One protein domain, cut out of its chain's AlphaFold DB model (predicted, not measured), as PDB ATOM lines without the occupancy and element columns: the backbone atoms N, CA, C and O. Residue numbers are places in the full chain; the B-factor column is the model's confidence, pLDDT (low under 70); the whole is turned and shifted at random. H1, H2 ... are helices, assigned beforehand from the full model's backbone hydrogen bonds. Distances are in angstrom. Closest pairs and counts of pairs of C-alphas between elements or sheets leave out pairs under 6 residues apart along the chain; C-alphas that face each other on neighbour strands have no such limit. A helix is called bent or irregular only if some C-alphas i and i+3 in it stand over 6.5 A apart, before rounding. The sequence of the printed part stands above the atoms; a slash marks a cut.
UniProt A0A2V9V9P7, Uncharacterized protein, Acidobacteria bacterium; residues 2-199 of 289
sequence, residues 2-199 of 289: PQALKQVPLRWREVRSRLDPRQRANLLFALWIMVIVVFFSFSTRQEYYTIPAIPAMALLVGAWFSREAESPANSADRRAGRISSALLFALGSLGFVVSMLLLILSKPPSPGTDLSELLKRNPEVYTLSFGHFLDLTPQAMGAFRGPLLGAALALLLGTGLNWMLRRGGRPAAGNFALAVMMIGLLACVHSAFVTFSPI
ATOM      1  N   PRO A   2     172.586 293.797 246.852       64.06
ATOM      2  CA  PRO A   2     172.604 293.437 245.427       64.06
ATOM      3  C   PRO A   2     173.215 294.513 244.510       64.06
ATOM      4  O   PRO A   2     173.817 294.197 243.492       64.06
ATOM      5  N   GLN A   3     173.124 295.789 244.884       75.44
ATOM      6  CA  GLN A   3     173.692 296.913 244.133       75.44
ATOM      7  C   GLN A   3     175.222 297.012 244.255       75.44
ATOM      8  O   GLN A   3     175.880 297.429 243.304       75.44
ATOM      9  N   ALA A   4     175.788 296.606 245.396       63.84
ATOM     10  CA  ALA A   4     177.235 296.582 245.618       63.84
ATOM     11  C   ALA A   4     177.895 295.420 244.855       63.84
ATOM     12  O   ALA A   4     178.964 295.586 244.279       63.84
ATOM     13  N   LEU A   5     177.206 294.277 244.748       72.06
ATOM     14  CA  LEU A   5     177.688 293.114 243.993       72.06
ATOM     15  C   LEU A   5     177.781 293.371 242.482       72.06
ATOM     16  O   LEU A   5     178.674 292.841 241.831       72.06
ATOM     17  N   LYS A   6     176.934 294.250 241.926       74.00
ATOM     18  CA  LYS A   6     177.024 294.669 240.512       74.00
ATOM     19  C   LYS A   6     178.333 295.386 240.159       74.00
ATOM     20  O   LYS A   6     178.589 295.613 238.985       74.00
ATOM     21  N   GLN A   7     179.124 295.795 241.152       68.19
ATOM     22  CA  GLN A   7     180.402 296.485 240.943       68.19
ATOM     23  C   GLN A   7     181.602 295.549 240.922       68.19
ATOM     24  O   GLN A   7     182.719 296.000 240.673       68.19
ATOM     25  N   VAL A   8     181.387 294.283 241.261       70.31
ATOM     26  CA  VAL A   8     182.443 293.287 241.298       70.31
ATOM     27  C   VAL A   8     182.623 292.775 239.868       70.31
ATOM     28  O   VAL A   8     181.656 292.263 239.298       70.31
ATOM     29  N   PRO A   9     183.821 292.901 239.269       71.31
ATOM     30  CA  PRO A   9     184.097 292.337 237.954       71.31
ATOM     31  C   PRO A   9     184.165 290.808 238.079       71.31
ATOM     32  O   PRO A   9     185.225 290.227 238.282       71.31
ATOM     33  N   LEU A  10     183.006 290.147 238.025       68.38
ATOM     34  CA  LEU A  10     182.876 288.689 238.155       68.38
ATOM     35  C   LEU A  10     183.083 287.962 236.818       68.38
ATOM     36  O   LEU A  10     183.199 286.738 236.780       68.38
ATOM     37  N   ARG A  11     183.119 288.693 235.697       70.88
ATOM     38  CA  ARG A  11     183.319 288.106 234.369       70.88
ATOM     39  C   ARG A  11     184.805 287.900 234.104       70.88
ATOM     40  O   ARG A  11     185.578 288.854 234.087       70.88
ATOM     41  N   TRP A  12     185.186 286.668 233.767       58.88
ATOM     42  CA  TRP A  12     186.570 286.284 233.445       58.88
ATOM     43  C   TRP A  12     187.236 287.176 232.377       58.88
ATOM     44  O   TRP A  12     188.436 287.430 232.432       58.88
ATOM     45  N   ARG A  13     186.453 287.710 231.425       58.06
ATOM     46  CA  ARG A  13     186.926 288.665 230.403       58.06
ATOM     47  C   ARG A  13     187.276 290.049 230.966       58.06
ATOM     48  O   ARG A  13     188.229 290.655 230.493       58.06
ATOM     49  N   GLU A  14     186.546 290.531 231.969       61.84
ATOM     50  CA  GLU A  14     186.796 291.827 232.623       61.84
ATOM     51  C   GLU A  14     187.997 291.739 233.571       61.84
ATOM     52  O   GLU A  14     188.833 292.638 233.587       61.84
ATOM     53  N   VAL A  15     188.156 290.616 234.277       61.88
ATOM     54  CA  VAL A  15     189.327 290.348 235.134       61.88
ATOM     55  C   VAL A  15     190.627 290.259 234.320       61.88
ATOM     56  O   VAL A  15     191.682 290.662 234.801       61.88
ATOM     57  N   ARG A  16     190.558 289.786 233.066       62.75
ATOM     58  CA  ARG A  16     191.693 289.772 232.122       62.75
ATOM     59  C   ARG A  16     192.042 291.148 231.539       62.75
ATOM     60  O   ARG A  16     193.081 291.272 230.896       62.75
ATOM     61  N   SER A  17     191.194 292.157 231.727       69.56
ATOM     62  CA  SER A  17     191.456 293.531 231.287       69.56
ATOM     63  C   SER A  17     192.190 294.334 232.374       69.56
ATOM     64  O   SER A  17     192.260 293.918 233.531       69.56
ATOM     65  N   ARG A  18     192.770 295.494 232.031       76.38
ATOM     66  CA  ARG A  18     193.397 296.378 233.031       76.38
ATOM     67  C   ARG A  18     192.318 296.972 233.947       76.38
ATOM     68  O   ARG A  18     191.687 297.959 233.590       76.38
ATOM     69  N   LEU A  19     192.144 296.381 235.129       80.38
ATOM     70  CA  LEU A  19     191.237 296.883 236.166       80.38
ATOM     71  C   LEU A  19     191.734 298.215 236.743       80.38
ATOM     72  O   LEU A  19     192.919 298.338 237.080       80.38
ATOM     73  N   ASP A  20     190.807 299.149 236.937       84.44
ATOM     74  CA  ASP A  20     191.011 300.399 237.681       84.44
ATOM     75  C   ASP A  20     191.195 300.119 239.195       84.44
ATOM     76  O   ASP A  20     190.667 299.108 239.685       84.44
ATOM     77  N   PRO A  21     191.911 300.951 239.986       86.88
ATOM     78  CA  PRO A  21     192.143 300.680 241.406       86.88
ATOM     79  C   PRO A  21     190.861 300.432 242.212       86.88
ATOM     80  O   PRO A  21     190.836 299.525 243.047       86.88
ATOM     81  N   ARG A  22     189.765 301.150 241.918       85.00
ATOM     82  CA  ARG A  22     188.470 300.952 242.599       85.00
ATOM     83  C   ARG A  22     187.869 299.576 242.303       85.00
ATOM     84  O   ARG A  22     187.329 298.929 243.199       85.00
ATOM     85  N   GLN A  23     187.994 299.099 241.065       85.19
ATOM     86  CA  GLN A  23     187.517 297.771 240.666       85.19
ATOM     87  C   GLN A  23     188.350 296.654 241.307       85.19
ATOM     88  O   GLN A  23     187.783 295.654 241.747       85.19
ATOM     89  N   ARG A  24     189.675 296.835 241.414       88.31
ATOM     90  CA  ARG A  24     190.562 295.889 242.115       88.31
ATOM     91  C   ARG A  24     190.223 295.788 243.599       88.31
ATOM     92  O   ARG A  24     190.139 294.681 244.120       88.31
ATOM     93  N   ALA A  25     189.982 296.924 244.257       90.50
ATOM     94  CA  ALA A  25     189.570 296.954 245.659       90.50
ATOM     95  C   ALA A  25     188.224 296.239 245.865       90.50
ATOM     96  O   ALA A  25     188.122 295.352 246.709       90.50
ATOM     97  N   ASN A  26     187.217 296.541 245.037       90.31
ATOM     98  CA  ASN A  26     185.921 295.857 245.094       90.31
ATOM     99  C   ASN A  26     186.048 294.342 244.857       90.31
ATOM    100  O   ASN A  26     185.392 293.554 245.538       90.31
ATOM    101  N   LEU A  27     186.900 293.917 243.918       90.25
ATOM    102  CA  LEU A  27     187.171 292.499 243.684       90.25
ATOM    103  C   LEU A  27     187.814 291.842 244.911       90.25
ATOM    104  O   LEU A  27     187.350 290.789 245.339       90.25
ATOM    105  N   LEU A  28     188.826 292.478 245.506       93.38
ATOM    106  CA  LEU A  28     189.476 291.987 246.721       93.38
ATOM    107  C   LEU A  28     188.469 291.810 247.861       93.38
ATOM    108  O   LEU A  28     188.446 290.759 248.496       93.38
ATOM    109  N   PHE A  29     187.610 292.801 248.105       93.81
ATOM    110  CA  PHE A  29     186.605 292.710 249.164       93.81
ATOM    111  C   PHE A  29     185.582 291.603 248.890       93.81
ATOM    112  O   PHE A  29     185.203 290.879 249.806       93.81
ATOM    113  N   ALA A  30     185.162 291.422 247.637       92.69
ATOM    114  CA  ALA A  30     184.244 290.347 247.274       92.69
ATOM    115  C   ALA A  30     184.877 288.961 247.458       92.69
ATOM    116  O   ALA A  30     184.239 288.066 248.011       92.69
ATOM    117  N   LEU A  31     186.140 288.800 247.049       93.50
ATOM    118  CA  LEU A  31     186.902 287.570 247.261       93.50
ATOM    119  C   LEU A  31     187.104 287.294 248.751       93.50
ATOM    120  O   LEU A  31     186.920 286.160 249.175       93.50
ATOM    121  N   TRP A  32     187.412 288.315 249.550       94.69
ATOM    122  CA  TRP A  32     187.544 288.188 251.000       94.69
ATOM    123  C   TRP A  32     186.249 287.645 251.627       94.69
ATOM    124  O   TRP A  32     186.286 286.643 252.342       94.69
ATOM    125  N   ILE A  33     185.094 288.232 251.297       93.50
ATOM    126  CA  ILE A  33     183.790 287.741 251.777       93.50
ATOM    127  C   ILE A  33     183.565 286.297 251.337       93.50
ATOM    128  O   ILE A  33     183.215 285.453 252.158       93.50
ATOM    129  N   MET A  34     183.767 286.015 250.050       91.50
ATOM    130  CA  MET A  34     183.519 284.699 249.475       91.50
ATOM    131  C   MET A  34     184.386 283.629 250.132       91.50
ATOM    132  O   MET A  34     183.860 282.601 250.533       91.50
ATOM    133  N   VAL A  35     185.689 283.876 250.285       93.00
ATOM    134  CA  VAL A  35     186.619 282.926 250.902       93.00
ATOM    135  C   VAL A  35     186.173 282.596 252.319       93.00
ATOM    136  O   VAL A  35     186.046 281.421 252.634       93.00
ATOM    137  N   ILE A  36     185.865 283.597 253.147       91.69
ATOM    138  CA  ILE A  36     185.433 283.358 254.532       91.69
ATOM    139  C   ILE A  36     184.103 282.610 254.562       91.69
ATOM    140  O   ILE A  36     184.000 281.566 255.200       91.69
ATOM    141  N   VAL A  37     183.083 283.129 253.876       88.75
ATOM    142  CA  VAL A  37     181.732 282.565 253.951       88.75
ATOM    143  C   VAL A  37     181.713 281.153 253.381       88.75
ATOM    144  O   VAL A  37     181.183 280.265 254.035       88.75
ATOM    145  N   VAL A  38     182.318 280.909 252.217       88.75
ATOM    146  CA  VAL A  38     182.335 279.575 251.598       88.75
ATOM    147  C   VAL A  38     183.150 278.604 252.442       88.75
ATOM    148  O   VAL A  38     182.652 277.527 252.750       88.75
ATOM    149  N   PHE A  39     184.358 278.981 252.871       87.88
ATOM    150  CA  PHE A  39     185.207 278.105 253.679       87.88
ATOM    151  C   PHE A  39     184.509 277.679 254.977       87.88
ATOM    152  O   PHE A  39     184.438 276.491 255.286       87.88
ATOM    153  N   PHE A  40     183.929 278.634 255.707       86.44
ATOM    154  CA  PHE A  40     183.279 278.340 256.983       86.44
ATOM    155  C   PHE A  40     181.856 277.793 256.853       86.44
ATOM    156  O   PHE A  40     181.347 277.237 257.823       86.44
ATOM    157  N   SER A  41     181.242 277.850 255.668       83.50
ATOM    158  CA  SER A  41     179.962 277.175 255.395       83.50
ATOM    159  C   SER A  41     180.087 275.647 255.474       83.50
ATOM    160  O   SER A  41     179.110 274.970 255.778       83.50
ATOM    161  N   PHE A  42     181.289 275.097 255.266       82.44
ATOM    162  CA  PHE A  42     181.575 273.669 255.454       82.44
ATOM    163  C   PHE A  42     181.968 273.306 256.901       82.44
ATOM    164  O   PHE A  42     182.250 272.143 257.183       82.44
ATOM    165  N   SER A  43     181.997 274.275 257.827       76.19
ATOM    166  CA  SER A  43     182.359 274.059 259.234       76.19
ATOM    167  C   SER A  43     181.133 273.785 260.111       76.19
ATOM    168  O   SER A  43     180.032 274.259 259.836       76.19
ATOM    169  N   THR A  44     181.330 273.052 261.210       63.03
ATOM    170  CA  THR A  44     180.278 272.694 262.181       63.03
ATOM    171  C   THR A  44     179.889 273.844 263.117       63.03
ATOM    172  O   THR A  44     178.839 273.781 263.749       63.03
ATOM    173  N   ARG A  45     180.701 274.909 263.206       59.41
ATOM    174  CA  ARG A  45     180.434 276.108 264.026       59.41
ATOM    175  C   ARG A  45     180.332 277.352 263.143       59.41
ATOM    176  O   ARG A  45     181.287 278.102 262.996       59.41
ATOM    177  N   GLN A  46     179.182 277.564 262.515       57.88
ATOM    178  CA  GLN A  46     179.046 278.566 261.445       57.88
ATOM    179  C   GLN A  46     178.904 280.013 261.950       57.88
ATOM    180  O   GLN A  46     179.310 280.958 261.275       57.88
ATOM    181  N   GLU A  47     178.347 280.206 263.145       63.34
ATOM    182  CA  GLU A  47     177.789 281.500 263.556       63.34
ATOM    183  C   GLU A  47     178.849 282.588 263.787       63.34
ATOM    184  O   GLU A  47     178.698 283.711 263.313       63.34
ATOM    185  N   TYR A  48     179.962 282.260 264.449       76.19
ATOM    186  CA  TYR A  48     181.005 283.246 264.770       76.19
ATOM    187  C   TYR A  48     182.114 283.322 263.717       76.19
ATOM    188  O   TYR A  48     182.805 284.334 263.612       76.19
ATOM    189  N   TYR A  49     182.285 282.278 262.904       83.00
ATOM    190  CA  TYR A  49     183.361 282.226 261.912       83.00
ATOM    191  C   TYR A  49     183.123 283.111 260.688       83.00
ATOM    192  O   TYR A  49     184.054 283.378 259.932       83.00
ATOM    193  N   THR A  50     181.910 283.632 260.514       85.94
ATOM    194  CA  THR A  50     181.595 284.584 259.442       85.94
ATOM    195  C   THR A  50     181.833 286.046 259.836       85.94
ATOM    196  O   THR A  50     181.912 286.899 258.953       85.94
ATOM    197  N   ILE A  51     182.037 286.354 261.128       89.81
ATOM    198  CA  ILE A  51     182.304 287.722 261.617       89.81
ATOM    199  C   ILE A  51     183.466 288.401 260.870       89.81
ATOM    200  O   ILE A  51     183.316 289.565 260.487       89.81
ATOM    201  N   PRO A  52     184.592 287.721 260.567       92.94
ATOM    202  CA  PRO A  52     185.694 288.357 259.849       92.94
ATOM    203  C   PRO A  52     185.365 288.774 258.401       92.94
ATOM    204  O   PRO A  52     186.154 289.496 257.797       92.94
ATOM    205  N   ALA A  53     184.212 288.380 257.832       92.75
ATOM    206  CA  ALA A  53     183.736 288.874 256.531       92.75
ATOM    207  C   ALA A  53     183.048 290.253 256.616       92.75
ATOM    208  O   ALA A  53     182.946 290.959 255.608       92.75
ATOM    209  N   ILE A  54     182.589 290.665 257.805       92.50
ATOM    210  CA  ILE A  54     181.825 291.906 258.011       92.50
ATOM    211  C   ILE A  54     182.599 293.163 257.565       92.50
ATOM    212  O   ILE A  54     181.998 293.998 256.882       92.50
ATOM    213  N   PRO A  55     183.906 293.333 257.862       95.44
ATOM    214  CA  PRO A  55     184.655 294.505 257.402       95.44
ATOM    215  C   PRO A  55     184.675 294.640 255.874       95.44
ATOM    216  O   PRO A  55     184.431 295.720 255.340       95.44
ATOM    217  N   ALA A  56     184.885 293.536 255.156       94.94
ATOM    218  CA  ALA A  56     184.884 293.522 253.695       94.94
ATOM    219  C   ALA A  56     183.504 293.872 253.115       94.94
ATOM    220  O   ALA A  56     183.397 294.644 252.158       94.94
ATOM    221  N   MET A  57     182.434 293.360 253.735       93.19
ATOM    222  CA  MET A  57     181.057 293.730 253.395       93.19
ATOM    223  C   MET A  57     180.815 295.231 253.579       93.19
ATOM    224  O   MET A  57     180.232 295.870 252.700       93.19
ATOM    225  N   ALA A  58     181.282 295.803 254.692       94.25
ATOM    226  CA  ALA A  58     181.146 297.227 254.976       94.25
ATOM    227  C   ALA A  58     181.886 298.087 253.938       94.25
ATOM    228  O   ALA A  58     181.316 299.060 253.444       94.25
ATOM    229  N   LEU A  59     183.104 297.695 253.547       94.94
ATOM    230  CA  LEU A  59     183.887 298.396 252.524       94.94
ATOM    231  C   LEU A  59     183.202 298.372 251.149       94.94
ATOM    232  O   LEU A  59     183.109 299.414 250.499       94.94
ATOM    233  N   LEU A  60     182.638 297.233 250.727       93.50
ATOM    234  CA  LEU A  60     181.869 297.146 249.475       93.50
ATOM    235  C   LEU A  60     180.611 298.014 249.482       93.50
ATOM    236  O   LEU A  60     180.292 298.679 248.493       93.50
ATOM    237  N   VAL A  61     179.869 298.001 250.589       93.06
ATOM    238  CA  VAL A  61     178.667 298.829 250.735       93.06
ATOM    239  C   VAL A  61     179.045 300.314 250.750       93.06
ATOM    240  O   VAL A  61     178.402 301.107 250.062       93.06
ATOM    241  N   GLY A  62     180.123 300.680 251.449       93.12
ATOM    242  CA  GLY A  62     180.669 302.037 251.470       93.12
ATOM    243  C   GLY A  62     181.098 302.526 250.086       93.12
ATOM    244  O   GLY A  62     180.757 303.643 249.693       93.12
ATOM    245  N   ALA A  63     181.750 301.666 249.296       91.88
ATOM    246  CA  ALA A  63     182.122 301.973 247.917       91.88
ATOM    247  C   ALA A  63     180.897 302.282 247.039       91.88
ATOM    248  O   ALA A  63     180.959 303.177 246.193       91.88
ATOM    249  N   TRP A  64     179.767 301.594 247.249       92.81
ATOM    250  CA  TRP A  64     178.511 301.931 246.573       92.81
ATOM    251  C   TRP A  64     177.884 303.227 247.085       92.81
ATOM    252  O   TRP A  64     177.438 304.032 246.270       92.81
ATOM    253  N   PHE A  65     177.892 303.467 248.397       93.75
ATOM    254  CA  PHE A  65     177.370 304.709 248.968       93.75
ATOM    255  C   PHE A  65     178.107 305.956 248.460       93.75
ATOM    256  O   PHE A  65     177.441 306.942 248.149       93.75
ATOM    257  N   SER A  66     179.440 305.914 248.325       92.06
ATOM    258  CA  SER A  66     180.205 307.024 247.721       92.06
ATOM    259  C   SER A  66     179.767 307.261 246.275       92.06
ATOM    260  O   SER A  66     179.424 308.385 245.916       92.06
ATOM    261  N   ARG A  67     179.665 306.194 245.468       90.69
ATOM    262  CA  ARG A  67     179.248 306.314 244.063       90.69
ATOM    263  C   ARG A  67     177.854 306.912 243.937       90.69
ATOM    264  O   ARG A  67     177.616 307.769 243.093       90.69
ATOM    265  N   GLU A  68     176.923 306.462 244.771       93.75
ATOM    266  CA  GLU A  68     175.567 306.994 244.782       93.75
ATOM    267  C   GLU A  68     175.552 308.494 245.114       93.75
ATOM    268  O   GLU A  68     174.831 309.257 244.470       93.75
ATOM    269  N   ALA A  69     176.338 308.921 246.105       90.94
ATOM    270  CA  ALA A  69     176.412 310.320 246.511       90.94
ATOM    271  C   ALA A  69     176.976 311.227 245.404       90.94
ATOM    272  O   ALA A  69     176.451 312.321 245.205       90.94
ATOM    273  N   GLU A  70     177.976 310.745 244.664       91.88
ATOM    274  CA  GLU A  70     178.612 311.439 243.532       91.88
ATOM    275  C   GLU A  70     177.744 311.436 242.259       91.88
ATOM    276  O   GLU A  70     177.964 312.226 241.342       91.88
ATOM    277  N   SER A  71     176.739 310.559 242.179       91.94
ATOM    278  CA  SER A  71     175.953 310.375 240.961       91.94
ATOM    279  C   SER A  71     174.888 311.470 240.751       91.94
ATOM    280  O   SER A  71     174.195 311.854 241.706       91.94
ATOM    281  N   PRO A  72     174.637 311.897 239.491       90.88
ATOM    282  CA  PRO A  72     173.574 312.847 239.150       90.88
ATOM    283  C   PRO A  72     172.188 312.393 239.625       90.88
ATOM    284  O   PRO A  72     171.901 311.194 239.663       90.88
ATOM    285  N   ALA A  73     171.289 313.337 239.929       87.62
ATOM    286  CA  ALA A  73     169.970 313.070 240.528       87.62
ATOM    287  C   ALA A  73     169.101 312.052 239.750       87.62
ATOM    288  O   ALA A  73     168.386 311.242 240.358       87.62
ATOM    289  N   ASN A  74     169.221 312.061 238.418       88.81
ATOM    290  CA  ASN A  74     168.469 311.208 237.490       88.81
ATOM    291  C   ASN A  74     169.188 309.897 237.131       88.81
ATOM    292  O   ASN A  74     168.699 309.125 236.311       88.81
ATOM    293  N   SER A  75     170.342 309.622 237.741       92.69
ATOM    294  CA  SER A  75     171.103 308.400 237.480       92.69
ATOM    295  C   SER A  75     170.390 307.138 237.982       92.69
ATOM    296  O   SER A  75     169.597 307.150 238.934       92.69
ATOM    297  N   ALA A  76     170.739 306.005 237.367       91.56
ATOM    298  CA  ALA A  76     170.285 304.690 237.802       91.56
ATOM    299  C   ALA A  76     170.699 304.378 239.252       91.56
ATOM    300  O   ALA A  76     169.925 303.748 239.973       91.56
ATOM    301  N   ASP A  77     171.862 304.859 239.705       90.94
ATOM    302  CA  ASP A  77     172.342 304.671 241.078       90.94
ATOM    303  C   ASP A  77     171.471 305.405 242.100       90.94
ATOM    304  O   ASP A  77     171.036 304.802 243.084       90.94
ATOM    305  N   ARG A  78     171.108 306.665 241.824       92.25
ATOM    306  CA  ARG A  78     170.168 307.416 242.667       92.25
ATOM    307  C   ARG A  78     168.792 306.758 242.713       92.25
ATOM    308  O   ARG A  78     168.178 306.677 243.778       92.25
ATOM    309  N   ARG A  79     168.300 306.251 241.577       92.50
ATOM    310  CA  ARG A  79     167.038 305.492 241.534       92.50
ATOM    311  C   ARG A  79     167.135 304.210 242.362       92.50
ATOM    312  O   ARG A  79     166.239 303.942 243.160       92.50
ATOM    313  N   ALA A  80     168.219 303.452 242.213       92.69
ATOM    314  CA  ALA A  80     168.452 302.227 242.968       92.69
ATOM    315  C   ALA A  80     168.523 302.494 244.477       92.69
ATOM    316  O   ALA A  80     167.962 301.720 245.253       92.69
ATOM    317  N   GLY A  81     169.139 303.598 244.899       93.38
ATOM    318  CA  GLY A  81     169.184 303.987 246.304       93.38
ATOM    319  C   GLY A  81     167.847 304.429 246.883       93.38
ATOM    320  O   GLY A  81     167.545 304.069 248.020       93.38
ATOM    321  N   ARG A  82     166.998 305.111 246.102       94.00
ATOM    322  CA  ARG A  82     165.609 305.411 246.504       94.00
ATOM    323  C   ARG A  82     164.752 304.153 246.639       94.00
ATOM    324  O   ARG A  82     163.985 304.037 247.588       94.00
ATOM    325  N   ILE A  83     164.887 303.206 245.708       94.81
ATOM    326  CA  ILE A  83     164.180 301.917 245.782       94.81
ATOM    327  C   ILE A  83     164.663 301.129 247.003       94.81
ATOM    328  O   ILE A  83     163.854 300.629 247.777       94.81
ATOM    329  N   SER A  84     165.979 301.066 247.216       94.19
ATOM    330  CA  SER A  84     166.567 300.347 248.350       94.19
ATOM    331  C   SER A  84     166.125 300.931 249.688       94.19
ATOM    332  O   SER A  84     165.826 300.173 250.604       94.19
ATOM    333  N   SER A  85     166.046 302.261 249.810       96.38
ATOM    334  CA  SER A  85     165.562 302.889 251.040       96.38
ATOM    335  C   SER A  85     164.066 302.717 251.254       96.38
ATOM    336  O   SER A  85     163.659 302.560 252.398       96.38
ATOM    337  N   ALA A  86     163.261 302.689 250.190       96.94
ATOM    338  CA  ALA A  86     161.835 302.380 250.294       96.94
ATOM    339  C   ALA A  86     161.604 300.938 250.772       96.94
ATOM    340  O   ALA A  86     160.809 300.713 251.680       96.94
ATOM    341  N   LEU A  87     162.344 299.972 250.216       96.81
ATOM    342  CA  LEU A  87     162.300 298.577 250.665       96.81
ATOM    343  C   LEU A  87     162.763 298.438 252.117       96.81
ATOM    344  O   LEU A  87     162.123 297.751 252.906       96.81
ATOM    345  N   LEU A  88     163.848 299.124 252.487       96.50
ATOM    346  CA  LEU A  88     164.342 299.122 253.862       96.50
ATOM    347  C   LEU A  88     163.328 299.742 254.831       96.50
ATOM    348  O   LEU A  88     163.161 299.227 255.930       96.50
ATOM    349  N   PHE A  89     162.634 300.806 254.425       97.94
ATOM    350  CA  PHE A  89     161.557 301.398 255.214       97.94
ATOM    351  C   PHE A  89     160.378 300.440 255.373       97.94
ATOM    352  O   PHE A  89     159.919 300.254 256.490       97.94
ATOM    353  N   ALA A  90     159.952 299.752 254.310       97.69
ATOM    354  CA  ALA A  90     158.897 298.742 254.406       97.69
ATOM    355  C   ALA A  90     159.263 297.615 255.391       97.69
ATOM    356  O   ALA A  90     158.447 297.237 256.230       97.69
ATOM    357  N   LEU A  91     160.508 297.126 255.343       96.50
ATOM    358  CA  LEU A  91     161.015 296.139 256.304       96.50
ATOM    359  C   LEU A  91     161.101 296.706 257.730       96.50
ATOM    360  O   LEU A  91     160.741 296.018 258.681       96.50
ATOM    361  N   GLY A  92     161.537 297.959 257.887       96.19
ATOM    362  CA  GLY A  92     161.566 298.655 259.175       96.19
ATOM    363  C   GLY A  92     160.170 298.832 259.775       96.19
ATOM    364  O   GLY A  92     159.978 298.576 260.962       96.19
ATOM    365  N   SER A  93     159.176 299.187 258.958       97.12
ATOM    366  CA  SER A  93     157.768 299.268 259.357       97.12
ATOM    367  C   SER A  93     157.200 297.904 259.740       97.12
ATOM    368  O   SER A  93     156.503 297.807 260.744       97.12
ATOM    369  N   LEU A  94     157.528 296.841 258.998       95.44
ATOM    370  CA  LEU A  94     157.141 295.480 259.372       95.44
ATOM    371  C   LEU A  94     157.749 295.085 260.724       95.44
ATOM    372  O   LEU A  94     157.034 294.605 261.600       95.44
ATOM    373  N   GLY A  95     159.046 295.346 260.922       91.12
ATOM    374  CA  GLY A  95     159.733 295.119 262.195       91.12
ATOM    375  C   GLY A  95     159.105 295.901 263.351       91.12
ATOM    376  O   GLY A  95     158.916 295.348 264.434       91.12
ATOM    377  N   PHE A  96     158.709 297.155 263.113       94.44
ATOM    378  CA  PHE A  96     157.952 297.963 264.069       94.44
ATOM    379  C   PHE A  96     156.601 297.330 264.413       94.44
ATOM    380  O   PHE A  96     156.304 297.164 265.592       94.44
ATOM    381  N   VAL A  97     155.804 296.930 263.415       93.88
ATOM    382  CA  VAL A  97     154.490 296.299 263.632       93.88
ATOM    383  C   VAL A  97     154.636 295.009 264.429       93.88
ATOM    384  O   VAL A  97     153.950 294.845 265.433       93.88
ATOM    385  N   VAL A  98     155.562 294.128 264.044       89.50
ATOM    386  CA  VAL A  98     155.831 292.885 264.780       89.50
ATOM    387  C   VAL A  98     156.235 293.194 266.222       89.50
ATOM    388  O   VAL A  98     155.675 292.620 267.149       89.50
ATOM    389  N   SER A  99     157.138 294.153 266.432       87.69
ATOM    390  CA  SER A  99     157.583 294.535 267.778       87.69
ATOM    391  C   SER A  99     156.449 295.124 268.624       87.69
ATOM    392  O   SER A  99     156.337 294.804 269.805       87.69
ATOM    393  N   MET A 100     155.573 295.945 268.034       89.31
ATOM    394  CA  MET A 100     154.389 296.489 268.711       89.31
ATOM    395  C   MET A 100     153.369 295.403 269.046       89.31
ATOM    396  O   MET A 100     152.837 295.397 270.153       89.31
ATOM    397  N   LEU A 101     153.122 294.460 268.135       86.56
ATOM    398  CA  LEU A 101     152.255 293.311 268.401       86.56
ATOM    399  C   LEU A 101     152.792 292.494 269.576       86.56
ATOM    400  O   LEU A 101     152.043 292.191 270.502       86.56
ATOM    401  N   LEU A 102     154.097 292.214 269.592       83.75
ATOM    402  CA  LEU A 102     154.741 291.534 270.712       83.75
ATOM    403  C   LEU A 102     154.586 292.332 272.015       83.75
ATOM    404  O   LEU A 102     154.230 291.749 273.036       83.75
ATOM    405  N   LEU A 103     154.755 293.658 271.998       84.44
ATOM    406  CA  LEU A 103     154.529 294.510 273.174       84.44
ATOM    407  C   LEU A 103     153.083 294.480 273.679       84.44
ATOM    408  O   LEU A 103     152.870 294.491 274.890       84.44
ATOM    409  N   ILE A 104     152.092 294.460 272.790       83.31
ATOM    410  CA  ILE A 104     150.673 294.419 273.171       83.31
ATOM    411  C   ILE A 104     150.317 293.050 273.760       83.31
ATOM    412  O   ILE A 104     149.612 292.972 274.763       83.31
ATOM    413  N   LEU A 105     150.842 291.976 273.169       79.44
ATOM    414  CA  LEU A 105     150.618 290.603 273.630       79.44
ATOM    415  C   LEU A 105     151.405 290.263 274.910       79.44
ATOM    416  O   LEU A 105     151.063 289.309 275.612       79.44
ATOM    417  N   SER A 106     152.442 291.040 275.237       69.88
ATOM    418  CA  SER A 106     153.266 290.842 276.431       69.88
ATOM    419  C   SER A 106     152.547 291.302 277.698       69.88
ATOM    420  O   SER A 106     152.247 292.487 277.855       69.88
ATOM    421  N   LYS A 107     152.348 290.392 278.655       66.62
ATOM    422  CA  LYS A 107     151.821 290.732 279.987       66.62
ATOM    423  C   LYS A 107     152.967 291.242 280.874       66.62
ATOM    424  O   LYS A 107     154.013 290.592 280.904       66.62
ATOM    425  N   PRO A 108     152.819 292.377 281.585       57.84
ATOM    426  CA  PRO A 108     153.839 292.824 282.528       57.84
ATOM    427  C   PRO A 108     154.010 291.767 283.633       57.84
ATOM    428  O   PRO A 108     153.001 291.266 284.141       57.84
ATOM    429  N   PRO A 109     155.250 291.383 283.988       55.28
ATOM    430  CA  PRO A 109     155.475 290.422 285.058       55.28
ATOM    431  C   PRO A 109     154.964 290.988 286.389       55.28
ATOM    432  O   PRO A 109     155.122 292.177 286.672       55.28
ATOM    433  N   SER A 110     154.346 290.135 287.208       49.25
ATOM    434  CA  SER A 110     153.958 290.479 288.577       49.25
ATOM    435  C   SER A 110     155.187 290.929 289.381       49.25
ATOM    436  O   SER A 110     156.243 290.289 289.254       49.25
ATOM    437  N   PRO A 111     155.084 291.989 290.211       49.44
ATOM    438  CA  PRO A 111     156.190 292.443 291.051       49.44
ATOM    439  C   PRO A 111     156.734 291.280 291.896       49.44
ATOM    440  O   PRO A 111     155.981 290.670 292.648       49.44
ATOM    441  N   GLY A 112     158.023 290.955 291.744       54.22
ATOM    442  CA  GLY A 112     158.698 289.896 292.512       54.22
ATOM    443  C   GLY A 112     158.894 288.546 291.806       54.22
ATOM    444  O   GLY A 112     159.401 287.624 292.434       54.22
ATOM    445  N   THR A 113     158.535 288.409 290.524       50.09
ATOM    446  CA  THR A 113     158.755 287.155 289.773       50.09
ATOM    447  C   THR A 113     160.187 287.090 289.234       50.09
ATOM    448  O   THR A 113     160.593 287.976 288.478       50.09
ATOM    449  N   ASP A 114     160.947 286.056 289.600       56.28
ATOM    450  CA  ASP A 114     162.315 285.854 289.117       56.28
ATOM    451  C   ASP A 114     162.307 285.244 287.702       56.28
ATOM    452  O   ASP A 114     161.647 284.238 287.427       56.28
ATOM    453  N   LEU A 115     163.045 285.858 286.774       52.03
ATOM    454  CA  LEU A 115     163.134 285.442 285.367       52.03
ATOM    455  C   LEU A 115     163.693 284.011 285.234       52.03
ATOM    456  O   LEU A 115     163.399 283.302 284.268       52.03
ATOM    457  N   SER A 116     164.452 283.573 286.242       48.69
ATOM    458  CA  SER A 116     165.019 282.229 286.360       48.69
ATOM    459  C   SER A 116     163.960 281.122 286.537       48.69
ATOM    460  O   SER A 116     164.207 279.976 286.152       48.69
ATOM    461  N   GLU A 117     162.763 281.436 287.051       52.81
ATOM    462  CA  GLU A 117     161.653 280.476 287.176       52.81
ATOM    463  C   GLU A 117     160.879 280.297 285.864       52.81
ATOM    464  O   GLU A 117     160.423 279.192 285.563       52.81
ATOM    465  N   LEU A 118     160.788 281.349 285.044       52.28
ATOM    466  CA  LEU A 118     160.074 281.322 283.762       52.28
ATOM    467  C   LEU A 118     160.810 280.505 282.685       52.28
ATOM    468  O   LEU A 118     160.166 279.938 281.804       52.28
ATOM    469  N   LEU A 119     162.138 280.393 282.774       52.84
ATOM    470  CA  LEU A 119     162.978 279.726 281.769       52.84
ATOM    471  C   LEU A 119     163.225 278.230 282.028       52.84
ATOM    472  O   LEU A 119     163.701 277.526 281.143       52.84
ATOM    473  N   LYS A 120     162.867 277.693 283.202       53.16
ATOM    474  CA  LYS A 120     163.113 276.276 283.556       53.16
ATOM    475  C   LYS A 120     162.270 275.255 282.774       53.16
ATOM    476  O   LYS A 120     162.448 274.055 282.979       53.16
ATOM    477  N   ARG A 121     161.339 275.678 281.906       49.53
ATOM    478  CA  ARG A 121     160.355 274.768 281.289       49.53
ATOM    479  C   ARG A 121     160.840 273.960 280.073       49.53
ATOM    480  O   ARG A 121     160.225 272.926 279.844       49.53
ATOM    481  N   ASN A 122     161.919 274.318 279.359       44.91
ATOM    482  CA  ASN A 122     162.298 273.629 278.100       44.91
ATOM    483  C   ASN A 122     163.812 273.331 277.909       44.91
ATOM    484  O   ASN A 122     164.412 273.812 276.948       44.91
ATOM    485  N   PRO A 123     164.452 272.492 278.750       48.06
ATOM    486  CA  PRO A 123     165.893 272.183 278.690       48.06
ATOM    487  C   PRO A 123     166.406 271.537 277.382       48.06
ATOM    488  O   PRO A 123     167.609 271.543 277.138       48.06
ATOM    489  N   GLU A 124     165.538 271.010 276.512       44.22
ATOM    490  CA  GLU A 124     165.951 270.343 275.260       44.22
ATOM    491  C   GLU A 124     166.152 271.304 274.067       44.22
ATOM    492  O   GLU A 124     166.799 270.942 273.087       44.22
ATOM    493  N   VAL A 125     165.700 272.562 274.169       42.50
ATOM    494  CA  VAL A 125     165.844 273.614 273.129       42.50
ATOM    495  C   VAL A 125     167.210 274.340 273.212       42.50
ATOM    496  O   VAL A 125     167.515 275.251 272.445       42.50
ATOM    497  N   TYR A 126     168.082 273.911 274.130       48.25
ATOM    498  CA  TYR A 126     169.342 274.572 274.507       48.25
ATOM    499  C   TYR A 126     170.544 274.260 273.597       48.25
ATOM    500  O   TYR A 126     171.656 274.698 273.879       48.25
ATOM    501  N   THR A 127     170.354 273.503 272.517       38.31
ATOM    502  CA  THR A 127     171.448 272.938 271.705       38.31
ATOM    503  C   THR A 127     171.791 273.743 270.444       38.31
ATOM    504  O   THR A 127     172.827 273.490 269.833       38.31
ATOM    505  N   LEU A 128     170.977 274.740 270.074       37.81
ATOM    506  CA  LEU A 128     171.219 275.653 268.948       37.81
ATOM    507  C   LEU A 128     171.225 277.102 269.466       37.81
ATOM    508  O   LEU A 128     170.263 277.495 270.126       37.81
ATOM    509  N   SER A 129     172.243 277.918 269.154       45.56
ATOM    510  CA  SER A 129     172.407 279.281 269.710       45.56
ATOM    511  C   SER A 129     171.236 280.239 269.426       45.56
ATOM    512  O   SER A 129     171.077 281.259 270.097       45.56
ATOM    513  N   PHE A 130     170.391 279.917 268.439       36.97
ATOM    514  CA  PHE A 130     169.162 280.651 268.114       36.97
ATOM    515  C   PHE A 130     167.878 280.066 268.726       36.97
ATOM    516  O   PHE A 130     166.845 280.734 268.699       36.97
ATOM    517  N   GLY A 131     167.922 278.874 269.336       40.69
ATOM    518  CA  GLY A 131     166.789 278.316 270.091       40.69
ATOM    519  C   GLY A 131     166.383 279.208 271.272       40.69
ATOM    520  O   GLY A 131     165.215 279.269 271.642       40.69
ATOM    521  N   HIS A 132     167.338 279.991 271.787       51.88
ATOM    522  CA  HIS A 132     167.179 280.924 272.904       51.88
ATOM    523  C   HIS A 132     166.302 282.146 272.560       51.88
ATOM    524  O   HIS A 132     165.720 282.753 273.452       51.88
ATOM    525  N   PHE A 133     166.205 282.519 271.276       46.91
ATOM    526  CA  PHE A 133     165.456 283.703 270.823       46.91
ATOM    527  C   PHE A 133     163.992 283.409 270.483       46.91
ATOM    528  O   PHE A 133     163.194 284.340 270.400       46.91
ATOM    529  N   LEU A 134     163.632 282.141 270.272       44.28
ATOM    530  CA  LEU A 134     162.270 281.739 269.910       44.28
ATOM    531  C   LEU A 134     161.435 281.281 271.114       44.28
ATOM    532  O   LEU A 134     160.214 281.240 270.998       44.28
ATOM    533  N   ASP A 135     162.051 281.040 272.280       44.28
ATOM    534  CA  ASP A 135     161.345 280.803 273.554       44.28
ATOM    535  C   ASP A 135     161.070 282.120 274.314       44.28
ATOM    536  O   ASP A 135     161.169 282.230 275.540       44.28
ATOM    537  N   LEU A 136     160.731 283.172 273.563       52.66
ATOM    538  CA  LEU A 136     160.206 284.425 274.097       52.66
ATOM    539  C   LEU A 136     158.764 284.189 274.559       52.66
ATOM    540  O   LEU A 136     157.801 284.602 273.911       52.66
ATOM    541  N   THR A 137     158.598 283.512 275.696       55.41
ATOM    542  CA  THR A 137     157.301 283.460 276.377       55.41
ATOM    543  C   THR A 137     156.763 284.894 276.538       55.41
ATOM    544  O   THR A 137     157.531 285.804 276.872       55.41
ATOM    545  N   PRO A 138     155.451 285.148 276.346       53.81
ATOM    546  CA  PRO A 138     154.865 286.491 276.473       53.81
ATOM    547  C   PRO A 138     155.162 287.191 277.814       53.81
ATOM    548  O   PRO A 138     155.054 288.410 277.923       53.81
ATOM    549  N   GLN A 139     155.534 286.418 278.838       53.03
ATOM    550  CA  GLN A 139     155.970 286.889 280.154       53.03
ATOM    551  C   GLN A 139     157.439 287.345 280.161       53.03
ATOM    552  O   GLN A 139     157.729 288.410 280.700       53.03
ATOM    553  N   ALA A 140     158.352 286.609 279.512       58.50
ATOM    554  CA  ALA A 140     159.744 287.028 279.343       58.50
ATOM    555  C   ALA A 140     159.830 288.321 278.517       58.50
ATOM    556  O   ALA A 140     160.527 289.256 278.903       58.50
ATOM    557  N   MET A 141     159.027 288.441 277.451       62.66
ATOM    558  CA  MET A 141     158.911 289.681 276.667       62.66
ATOM    559  C   MET A 141     158.428 290.886 277.490       62.66
ATOM    560  O   MET A 141     158.785 292.027 277.189       62.66
ATOM    561  N   GLY A 142     157.683 290.641 278.575       63.84
ATOM    562  CA  GLY A 142     157.272 291.655 279.541       63.84
ATOM    563  C   GLY A 142     158.446 292.362 280.235       63.84
ATOM    564  O   GLY A 142     158.340 293.554 280.522       63.84
ATOM    565  N   ALA A 143     159.581 291.682 280.434       70.00
ATOM    566  CA  ALA A 143     160.800 292.278 280.991       70.00
ATOM    567  C   ALA A 143     161.592 293.112 279.961       70.00
ATOM    568  O   ALA A 143     162.347 294.007 280.335       70.00
ATOM    569  N   PHE A 144     161.384 292.874 278.660       79.44
ATOM    570  CA  PHE A 144     162.107 293.535 277.561       79.44
ATOM    571  C   PHE A 144     161.325 294.667 276.895       79.44
ATOM    572  O   PHE A 144     161.734 295.170 275.848       79.44
ATOM    573  N   ARG A 145     160.208 295.103 277.488       84.19
ATOM    574  CA  ARG A 145     159.312 296.094 276.871       84.19
ATOM    575  C   ARG A 145     160.019 297.397 276.500       84.19
ATOM    576  O   ARG A 145     159.793 297.918 275.413       84.19
ATOM    577  N   GLY A 146     160.881 297.904 277.384       88.25
ATOM    578  CA  GLY A 146     161.660 299.124 277.147       88.25
ATOM    579  C   GLY A 146     162.598 298.993 275.940       88.25
ATOM    580  O   GLY A 146     162.417 299.721 274.962       88.25
ATOM    581  N   PRO A 147     163.548 298.038 275.957       91.00
ATOM    582  CA  PRO A 147     164.421 297.755 274.817       91.00
ATOM    583  C   PRO A 147     163.676 297.471 273.508       91.00
ATOM    584  O   PRO A 147     164.082 297.954 272.454       91.00
ATOM    585  N   LEU A 148     162.569 296.727 273.563       89.69
ATOM    586  CA  LEU A 148     161.776 296.381 272.384       89.69
ATOM    587  C   LEU A 148     161.073 297.604 271.779       89.69
ATOM    588  O   LEU A 148     161.095 297.781 270.563       89.69
ATOM    589  N   LEU A 149     160.502 298.478 272.616       92.88
ATOM    590  CA  LEU A 149     159.923 299.749 272.171       92.88
ATOM    591  C   LEU A 149     160.993 300.656 271.555       92.88
ATOM    592  O   LEU A 149     160.783 301.204 270.472       92.88
ATOM    593  N   GLY A 150     162.149 300.778 272.213       94.62
ATOM    594  CA  GLY A 150     163.277 301.556 271.704       94.62
ATOM    595  C   GLY A 150     163.757 301.055 270.341       94.62
ATOM    596  O   GLY A 150     163.906 301.849 269.412       94.62
ATOM    597  N   ALA A 151     163.914 299.737 270.184       94.00
ATOM    598  CA  ALA A 151     164.318 299.123 268.924       94.00
ATOM    599  C   ALA A 151     163.279 299.327 267.810       94.00
ATOM    600  O   ALA A 151     163.639 299.657 266.679       94.00
ATOM    601  N   ALA A 152     161.991 299.190 268.133       94.69
ATOM    602  CA  ALA A 152     160.902 299.411 267.189       94.69
ATOM    603  C   ALA A 152     160.888 300.860 266.676       94.69
ATOM    604  O   ALA A 152     160.859 301.095 265.465       94.69
ATOM    605  N   LEU A 153     160.952 301.835 267.589       96.94
ATOM    606  CA  LEU A 153     160.994 303.256 267.240       96.94
ATOM    607  C   LEU A 153     162.257 303.600 266.449       96.94
ATOM    608  O   LEU A 153     162.167 304.314 265.450       96.94
ATOM    609  N   ALA A 154     163.414 303.056 266.839       96.94
ATOM    610  CA  ALA A 154     164.660 303.242 266.105       96.94
ATOM    611  C   ALA A 154     164.528 302.749 264.657       96.94
ATOM    612  O   ALA A 154     164.829 303.509 263.738       96.94
ATOM    613  N   LEU A 155     164.019 301.528 264.436       95.69
ATOM    614  CA  LEU A 155     163.803 300.981 263.091       95.69
ATOM    615  C   LEU A 155     162.871 301.860 262.257       95.69
ATOM    616  O   LEU A 155     163.216 302.204 261.126       95.69
ATOM    617  N   LEU A 156     161.716 302.249 262.802       97.81
ATOM    618  CA  LEU A 156     160.731 303.044 262.068       97.81
ATOM    619  C   LEU A 156     161.281 304.432 261.708       97.81
ATOM    620  O   LEU A 156     161.259 304.827 260.541       97.81
ATOM    621  N   LEU A 157     161.803 305.158 262.700       97.94
ATOM    622  CA  LEU A 157     162.297 306.523 262.522       97.94
ATOM    623  C   LEU A 157     163.570 306.550 261.676       97.94
ATOM    624  O   LEU A 157     163.682 307.356 260.759       97.94
ATOM    625  N   GLY A 158     164.515 305.648 261.933       97.75
ATOM    626  CA  GLY A 158     165.788 305.580 261.221       97.75
ATOM    627  C   GLY A 158     165.627 305.246 259.742       97.75
ATOM    628  O   GLY A 158     166.146 305.955 258.874       97.75
ATOM    629  N   THR A 159     164.861 304.196 259.431       97.94
ATOM    630  CA  THR A 159     164.598 303.818 258.035       97.94
ATOM    631  C   THR A 159     163.690 304.830 257.328       97.94
ATOM    632  O   THR A 159     163.925 305.132 256.153       97.94
ATOM    633  N   GLY A 160     162.732 305.431 258.046       97.94
ATOM    634  CA  GLY A 160     161.860 306.496 257.543       97.94
ATOM    635  C   GLY A 160     162.623 307.771 257.188       97.94
ATOM    636  O   GLY A 160     162.505 308.266 256.065       97.94
ATOM    637  N   LEU A 161     163.482 308.258 258.092       98.06
ATOM    638  CA  LEU A 161     164.368 309.400 257.844       98.06
ATOM    639  C   LEU A 161     165.311 309.124 256.673       98.06
ATOM    640  O   LEU A 161     165.456 309.968 255.789       98.06
ATOM    641  N   ASN A 162     165.898 307.927 256.604       98.12
ATOM    642  CA  ASN A 162     166.731 307.530 255.471       98.12
ATOM    643  C   ASN A 162     165.963 307.581 254.139       98.12
ATOM    644  O   ASN A 162     166.473 308.111 253.147       98.12
ATOM    645  N   TRP A 163     164.729 307.074 254.098       97.88
ATOM    646  CA  TRP A 163     163.892 307.139 252.901       97.88
ATOM    647  C   TRP A 163     163.513 308.579 252.527       97.88
ATOM    648  O   TRP A 163     163.657 308.961 251.363       97.88
ATOM    649  N   MET A 164     163.098 309.403 253.494       97.75
ATOM    650  CA  MET A 164     162.768 310.819 253.280       97.75
ATOM    651  C   MET A 164     163.964 311.621 252.754       97.75
ATOM    652  O   MET A 164     163.847 312.301 251.734       97.75
ATOM    653  N   LEU A 165     165.135 311.492 253.382       96.94
ATOM    654  CA  LEU A 165     166.354 312.201 252.981       96.94
ATOM    655  C   LEU A 165     166.836 311.775 251.588       96.94
ATOM    656  O   LEU A 165     167.263 312.613 250.792       96.94
ATOM    657  N   ARG A 166     166.702 310.488 251.246       94.94
ATOM    658  CA  ARG A 166     167.024 309.976 249.904       94.94
ATOM    659  C   ARG A 166     166.036 310.447 248.836       94.94
ATOM    660  O   ARG A 166     166.463 310.694 247.707       94.94
ATOM    661  N   ARG A 167     164.751 310.626 249.173       93.06
ATOM    662  CA  ARG A 167     163.772 311.286 248.287       93.06
ATOM    663  C   ARG A 167     164.111 312.760 248.067       93.06
ATOM    664  O   ARG A 167     164.057 313.213 246.933       93.06
ATOM    665  N   GLY A 168     164.565 313.457 249.109       92.31
ATOM    666  CA  GLY A 168     165.062 314.836 249.035       92.31
ATOM    667  C   GLY A 168     166.458 314.995 248.414       92.31
ATOM    668  O   GLY A 168     167.064 316.051 248.547       92.31
ATOM    669  N   GLY A 169     167.014 313.954 247.784       92.81
ATOM    670  CA  GLY A 169     168.293 314.040 247.077       92.81
ATOM    671  C   GLY A 169     169.542 314.037 247.964       92.81
ATOM    672  O   GLY A 169     170.638 314.210 247.429       92.81
ATOM    673  N   ARG A 170     169.424 313.758 249.272       94.56
ATOM    674  CA  ARG A 170     170.514 313.789 250.273       94.56
ATOM    675  C   ARG A 170     170.879 312.371 250.774       94.56
ATOM    676  O   ARG A 170     170.503 311.996 251.884       94.56
ATOM    677  N   PRO A 171     171.616 311.555 249.996       94.38
ATOM    678  CA  PRO A 171     171.843 310.143 250.307       94.38
ATOM    679  C   PRO A 171     172.849 309.970 251.451       94.38
ATOM    680  O   PRO A 171     172.670 309.086 252.282       94.38
ATOM    681  N   ALA A 172     173.844 310.859 251.554       94.19
ATOM    682  CA  ALA A 172     174.814 310.866 252.648       94.19
ATOM    683  C   ALA A 172     174.143 311.111 254.009       94.19
ATOM    684  O   ALA A 172     174.390 310.375 254.962       94.19
ATOM    685  N   ALA A 173     173.221 312.078 254.081       95.88
ATOM    686  CA  ALA A 173     172.421 312.315 255.283       95.88
ATOM    687  C   ALA A 173     171.523 311.109 255.617       95.88
ATOM    688  O   ALA A 173     171.369 310.761 256.783       95.88
ATOM    689  N   GLY A 174     170.976 310.430 254.599       96.19
ATOM    690  CA  GLY A 174     170.233 309.182 254.792       96.19
ATOM    691  C   GLY A 174     171.088 308.069 255.409       96.19
ATOM    692  O   GLY A 174     170.657 307.418 256.356       96.19
ATOM    693  N   ASN A 175     172.331 307.902 254.947       95.69
ATOM    694  CA  ASN A 175     173.272 306.938 255.530       95.69
ATOM    695  C   ASN A 175     173.616 307.279 256.985       95.69
ATOM    696  O   ASN A 175     173.684 306.382 257.822       95.69
ATOM    697  N   PHE A 176     173.785 308.566 257.298       96.50
ATOM    698  CA  PHE A 176     173.994 309.016 258.673       96.50
ATOM    699  C   PHE A 176     172.794 308.682 259.572       96.50
ATOM    700  O   PHE A 176     172.981 308.169 260.671       96.50
ATOM    701  N   ALA A 177     171.562 308.868 259.083       97.44
ATOM    702  CA  ALA A 177     170.360 308.463 259.813       97.44
ATOM    703  C   ALA A 177     170.339 306.951 260.114       97.44
ATOM    704  O   ALA A 177     169.991 306.551 261.225       97.44
ATOM    705  N   LEU A 178     170.775 306.107 259.168       97.25
ATOM    706  CA  LEU A 178     170.919 304.664 259.403       97.25
ATOM    707  C   LEU A 178     172.010 304.337 260.432       97.25
ATOM    708  O   LEU A 178     171.834 303.419 261.227       97.25
ATOM    709  N   ALA A 179     173.121 305.078 260.446       96.75
ATOM    710  CA  ALA A 179     174.175 304.887 261.442       96.75
ATOM    711  C   ALA A 179     173.676 305.219 262.859       96.75
ATOM    712  O   ALA A 179     173.847 304.418 263.775       96.75
ATOM    713  N   VAL A 180     172.982 306.352 263.025       97.81
ATOM    714  CA  VAL A 180     172.364 306.746 264.305       97.81
ATOM    715  C   VAL A 180     171.318 305.724 264.754       97.81
ATOM    716  O   VAL A 180     171.297 305.328 265.918       97.81
ATOM    717  N   MET A 181     170.494 305.231 263.827       97.88
ATOM    718  CA  MET A 181     169.556 304.141 264.097       97.88
ATOM    719  C   MET A 181     170.263 302.893 264.634       97.88
ATOM    720  O   MET A 181     169.808 302.317 265.619       97.88
ATOM    721  N   MET A 182     171.368 302.475 264.008       97.44
ATOM    722  CA  MET A 182     172.129 301.306 264.455       97.44
ATOM    723  C   MET A 182     172.719 301.496 265.852       97.44
ATOM    724  O   MET A 182     172.707 300.547 266.630       97.44
ATOM    725  N   ILE A 183     173.173 302.702 266.207       97.56
ATOM    726  CA  ILE A 183     173.612 303.015 267.578       97.56
ATOM    727  C   ILE A 183     172.453 302.812 268.563       97.56
ATOM    728  O   ILE A 183     172.618 302.122 269.567       97.56
ATOM    729  N   GLY A 184     171.268 303.348 268.252       96.25
ATOM    730  CA  GLY A 184     170.070 303.158 269.074       96.25
ATOM    731  C   GLY A 184     169.673 301.685 269.218       96.25
ATOM    732  O   GLY A 184     169.373 301.229 270.321       96.25
ATOM    733  N   LEU A 185     169.740 300.913 268.130       94.88
ATOM    734  CA  LEU A 185     169.470 299.474 268.150       94.88
ATOM    735  C   LEU A 185     170.472 298.707 269.012       94.88
ATOM    736  O   LEU A 185     170.061 297.898 269.839       94.88
ATOM    737  N   LEU A 186     171.769 298.979 268.858       95.06
ATOM    738  CA  LEU A 186     172.812 298.337 269.659       95.06
ATOM    739  C   LEU A 186     172.680 298.687 271.144       95.06
ATOM    740  O   LEU A 186     172.871 297.811 271.985       95.06
ATOM    741  N   ALA A 187     172.286 299.918 271.475       95.06
ATOM    742  CA  ALA A 187     171.987 300.310 272.851       95.06
ATOM    743  C   ALA A 187     170.793 299.527 273.427       95.06
ATOM    744  O   ALA A 187     170.855 299.051 274.561       95.06
ATOM    745  N   CYS A 188     169.732 299.322 272.639       92.62
ATOM    746  CA  CYS A 188     168.587 298.505 273.051       92.62
ATOM    747  C   CYS A 188     168.985 297.035 273.250       92.62
ATOM    748  O   CYS A 188     168.641 296.434 274.266       92.62
ATOM    749  N   VAL A 189     169.760 296.467 272.322       88.81
ATOM    750  CA  VAL A 189     170.289 295.096 272.432       88.81
ATOM    751  C   VAL A 189     171.165 294.951 273.676       88.81
ATOM    752  O   VAL A 189     170.991 294.004 274.439       88.81
ATOM    753  N   HIS A 190     172.059 295.907 273.932       90.12
ATOM    754  CA  HIS A 190     172.880 295.924 275.139       90.12
ATOM    755  C   HIS A 190     172.022 295.957 276.409       90.12
ATOM    756  O   HIS A 190     172.243 295.161 277.318       90.12
ATOM    757  N   SER A 191     171.004 296.820 276.453       88.75
ATOM    758  CA  SER A 191     170.073 296.879 277.582       88.75
ATOM    759  C   SER A 191     169.347 295.547 277.800       88.75
ATOM    760  O   SER A 191     169.251 295.096 278.940       88.75
ATOM    761  N   ALA A 192     168.917 294.868 276.731       83.56
ATOM    762  CA  ALA A 192     168.328 293.536 276.834       83.56
ATOM    763  C   ALA A 192     169.328 292.498 277.381       83.56
ATOM    764  O   ALA A 192     168.973 291.711 278.258       83.56
ATOM    765  N   PHE A 193     170.592 292.523 276.940       81.75
ATOM    766  CA  PHE A 193     171.640 291.650 277.487       81.75
ATOM    767  C   PHE A 193     171.900 291.889 278.977       81.75
ATOM    768  O   PHE A 193     172.120 290.929 279.713       81.75
ATOM    769  N   VAL A 194     171.838 293.139 279.445       84.06
ATOM    770  CA  VAL A 194     171.952 293.454 280.878       84.06
ATOM    771  C   VAL A 194     170.815 292.799 281.667       84.06
ATOM    772  O   VAL A 194     171.075 292.186 282.700       84.06
ATOM    773  N   THR A 195     169.582 292.842 281.159       77.38
ATOM    774  CA  THR A 195     168.434 292.152 281.774       77.38
ATOM    775  C   THR A 195     168.584 290.624 281.747       77.38
ATOM    776  O   THR A 195     168.205 289.966 282.710       77.38
ATOM    777  N   PHE A 196     169.190 290.051 280.699       72.56
ATOM    778  CA  PHE A 196     169.502 288.614 280.613       72.56
ATOM    779  C   PHE A 196     170.724 288.175 281.436       72.56
ATOM    780  O   PHE A 196     170.938 286.975 281.622       72.56
ATOM    781  N   SER A 197     171.525 289.116 281.946       76.50
ATOM    782  CA  SER A 197     172.783 288.836 282.649       76.50
ATOM    783  C   SER A 197     172.666 287.786 283.768       76.50
ATOM    784  O   SER A 197     173.517 286.899 283.799       76.50
ATOM    785  N   PRO A 198     171.623 287.772 284.627       70.56
ATOM    786  CA  PRO A 198     171.494 286.760 285.682       70.56
ATOM    787  C   PRO A 198     171.390 285.312 285.180       70.56
ATOM    788  O   PRO A 198     171.715 284.389 285.916       70.56
ATOM    789  N   ILE A 199     170.945 285.105 283.938       68.00
ATOM    790  CA  ILE A 199     170.814 283.774 283.324       68.00
ATOM    791  C   ILE A 199     172.099 283.390 282.588       68.00
ATOM    792  O   ILE A 199     172.495 282.229 282.588       68.00
TER     793      ILE A 199
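Overview. This is residues 2 to 199 of the 289 residues of an uncharacterized protein of Acidobacteria bacterium (UniProt A0A2V9V9P7). Three long helices, H6, H10 and H11, run nearly aligned, with H10 packed on both H6 and H11; a second pair of long helices, H3 and H5, meets them near the end of H5 and spreads away from there like the arm of a V. Past the end of H6 at residue 105, residues 106 to 144 form a loose loop region with the short helices H7, H8 and H9; short H1 packs on H5, and short H2 touches no helix and lies farthest from the mean of the C-alphas, at 32.1 A. The printed part has 198 residues with eleven named helices, H1 to H11 in chain order, and no named strand; it is all helix. The whole is loose, with a radius of gyration of the C-alphas of 21.1 A, and flat, spanning 68 by 44 by 21 A.

Along the chain. Find C-alpha 2 at (172.604, 293.437, 245.427), where H1, residues 2 to 5, begins. H2 is residues 12 to 15, and H3, residues 21 to 41, runs 29.9 A. After H4, residues 46 to 49, H5 takes residues 51 to 70 over 30.1 A. Look for C-alpha 76 at (170.285, 304.690, 237.802); from there H6 runs 43.2 A to residue 105. H7 is residues 115 to 118, H8 residues 131 to 134 and H9 residues 140 to 143. H10, residues 145 to 167, runs 32.7 A, and H11, residues 171 to 199, runs 42.3 A to C-alpha 199 at (170.814, 283.774, 283.324). H5 is only just irregular, with C-alphas 52 and 55 6.7 A apart; H11 is irregular, with C-alphas 195 and 198 7.3 A apart.

Arrangement. Start at H5, the hub, which touches H1, H3, H6 and H11. Its residues 60 to 64 touch H1, closest at the C-alphas of Ala 4 and Trp 64, 5.6 A. H3 touches it at a shallow tilt of 31 degrees, opposite ways, closest at the C-alphas of Ile 33 and Ala 53, 4.9 A. Its residues 67 to 69 touch H6 at a steep tilt of 52 degrees, closest at the C-alphas of Glu 68 and Asp 77, 5.4 A. Its residues 65 to 69 touch H11, closest at the C-alphas of Ala 69 and Pro 171, 5.9 A. H6 touches H10 at a shallow tilt of 21 degrees, closest at the C-alphas of Phe 96 and Ala 152, 4.5 A. H10 and H11 form a helical hairpin at 10 degrees, closest at the C-alphas of Asn 162 and Gly 174, 3.9 A. H3 is apart from H6, H10 and H11; H2, H7 and H8 touch no helix. H4 only just touches H3, and H9 only just touches H6, each with 3 pairs of C-alphas within 8 A. Every O i to N i+4 pair is within hydrogen-bond range in H3, H6 and H10, against 14 of 16 in H5 and 23 of 25 in H11; the helices of four residues are too short for such a pair.

Size, cuts and confidence. The two C-alphas farthest apart, those of Ser 17 and Gly 112, are 69.5 A from each other. The printed part has no cut. The link from H7 to H8, residues 119 to 130, is long. The mean pLDDT of the printed part is 81.0, and among the residues under 70 are 12 to 17, 44 to 47 and 106 to 142.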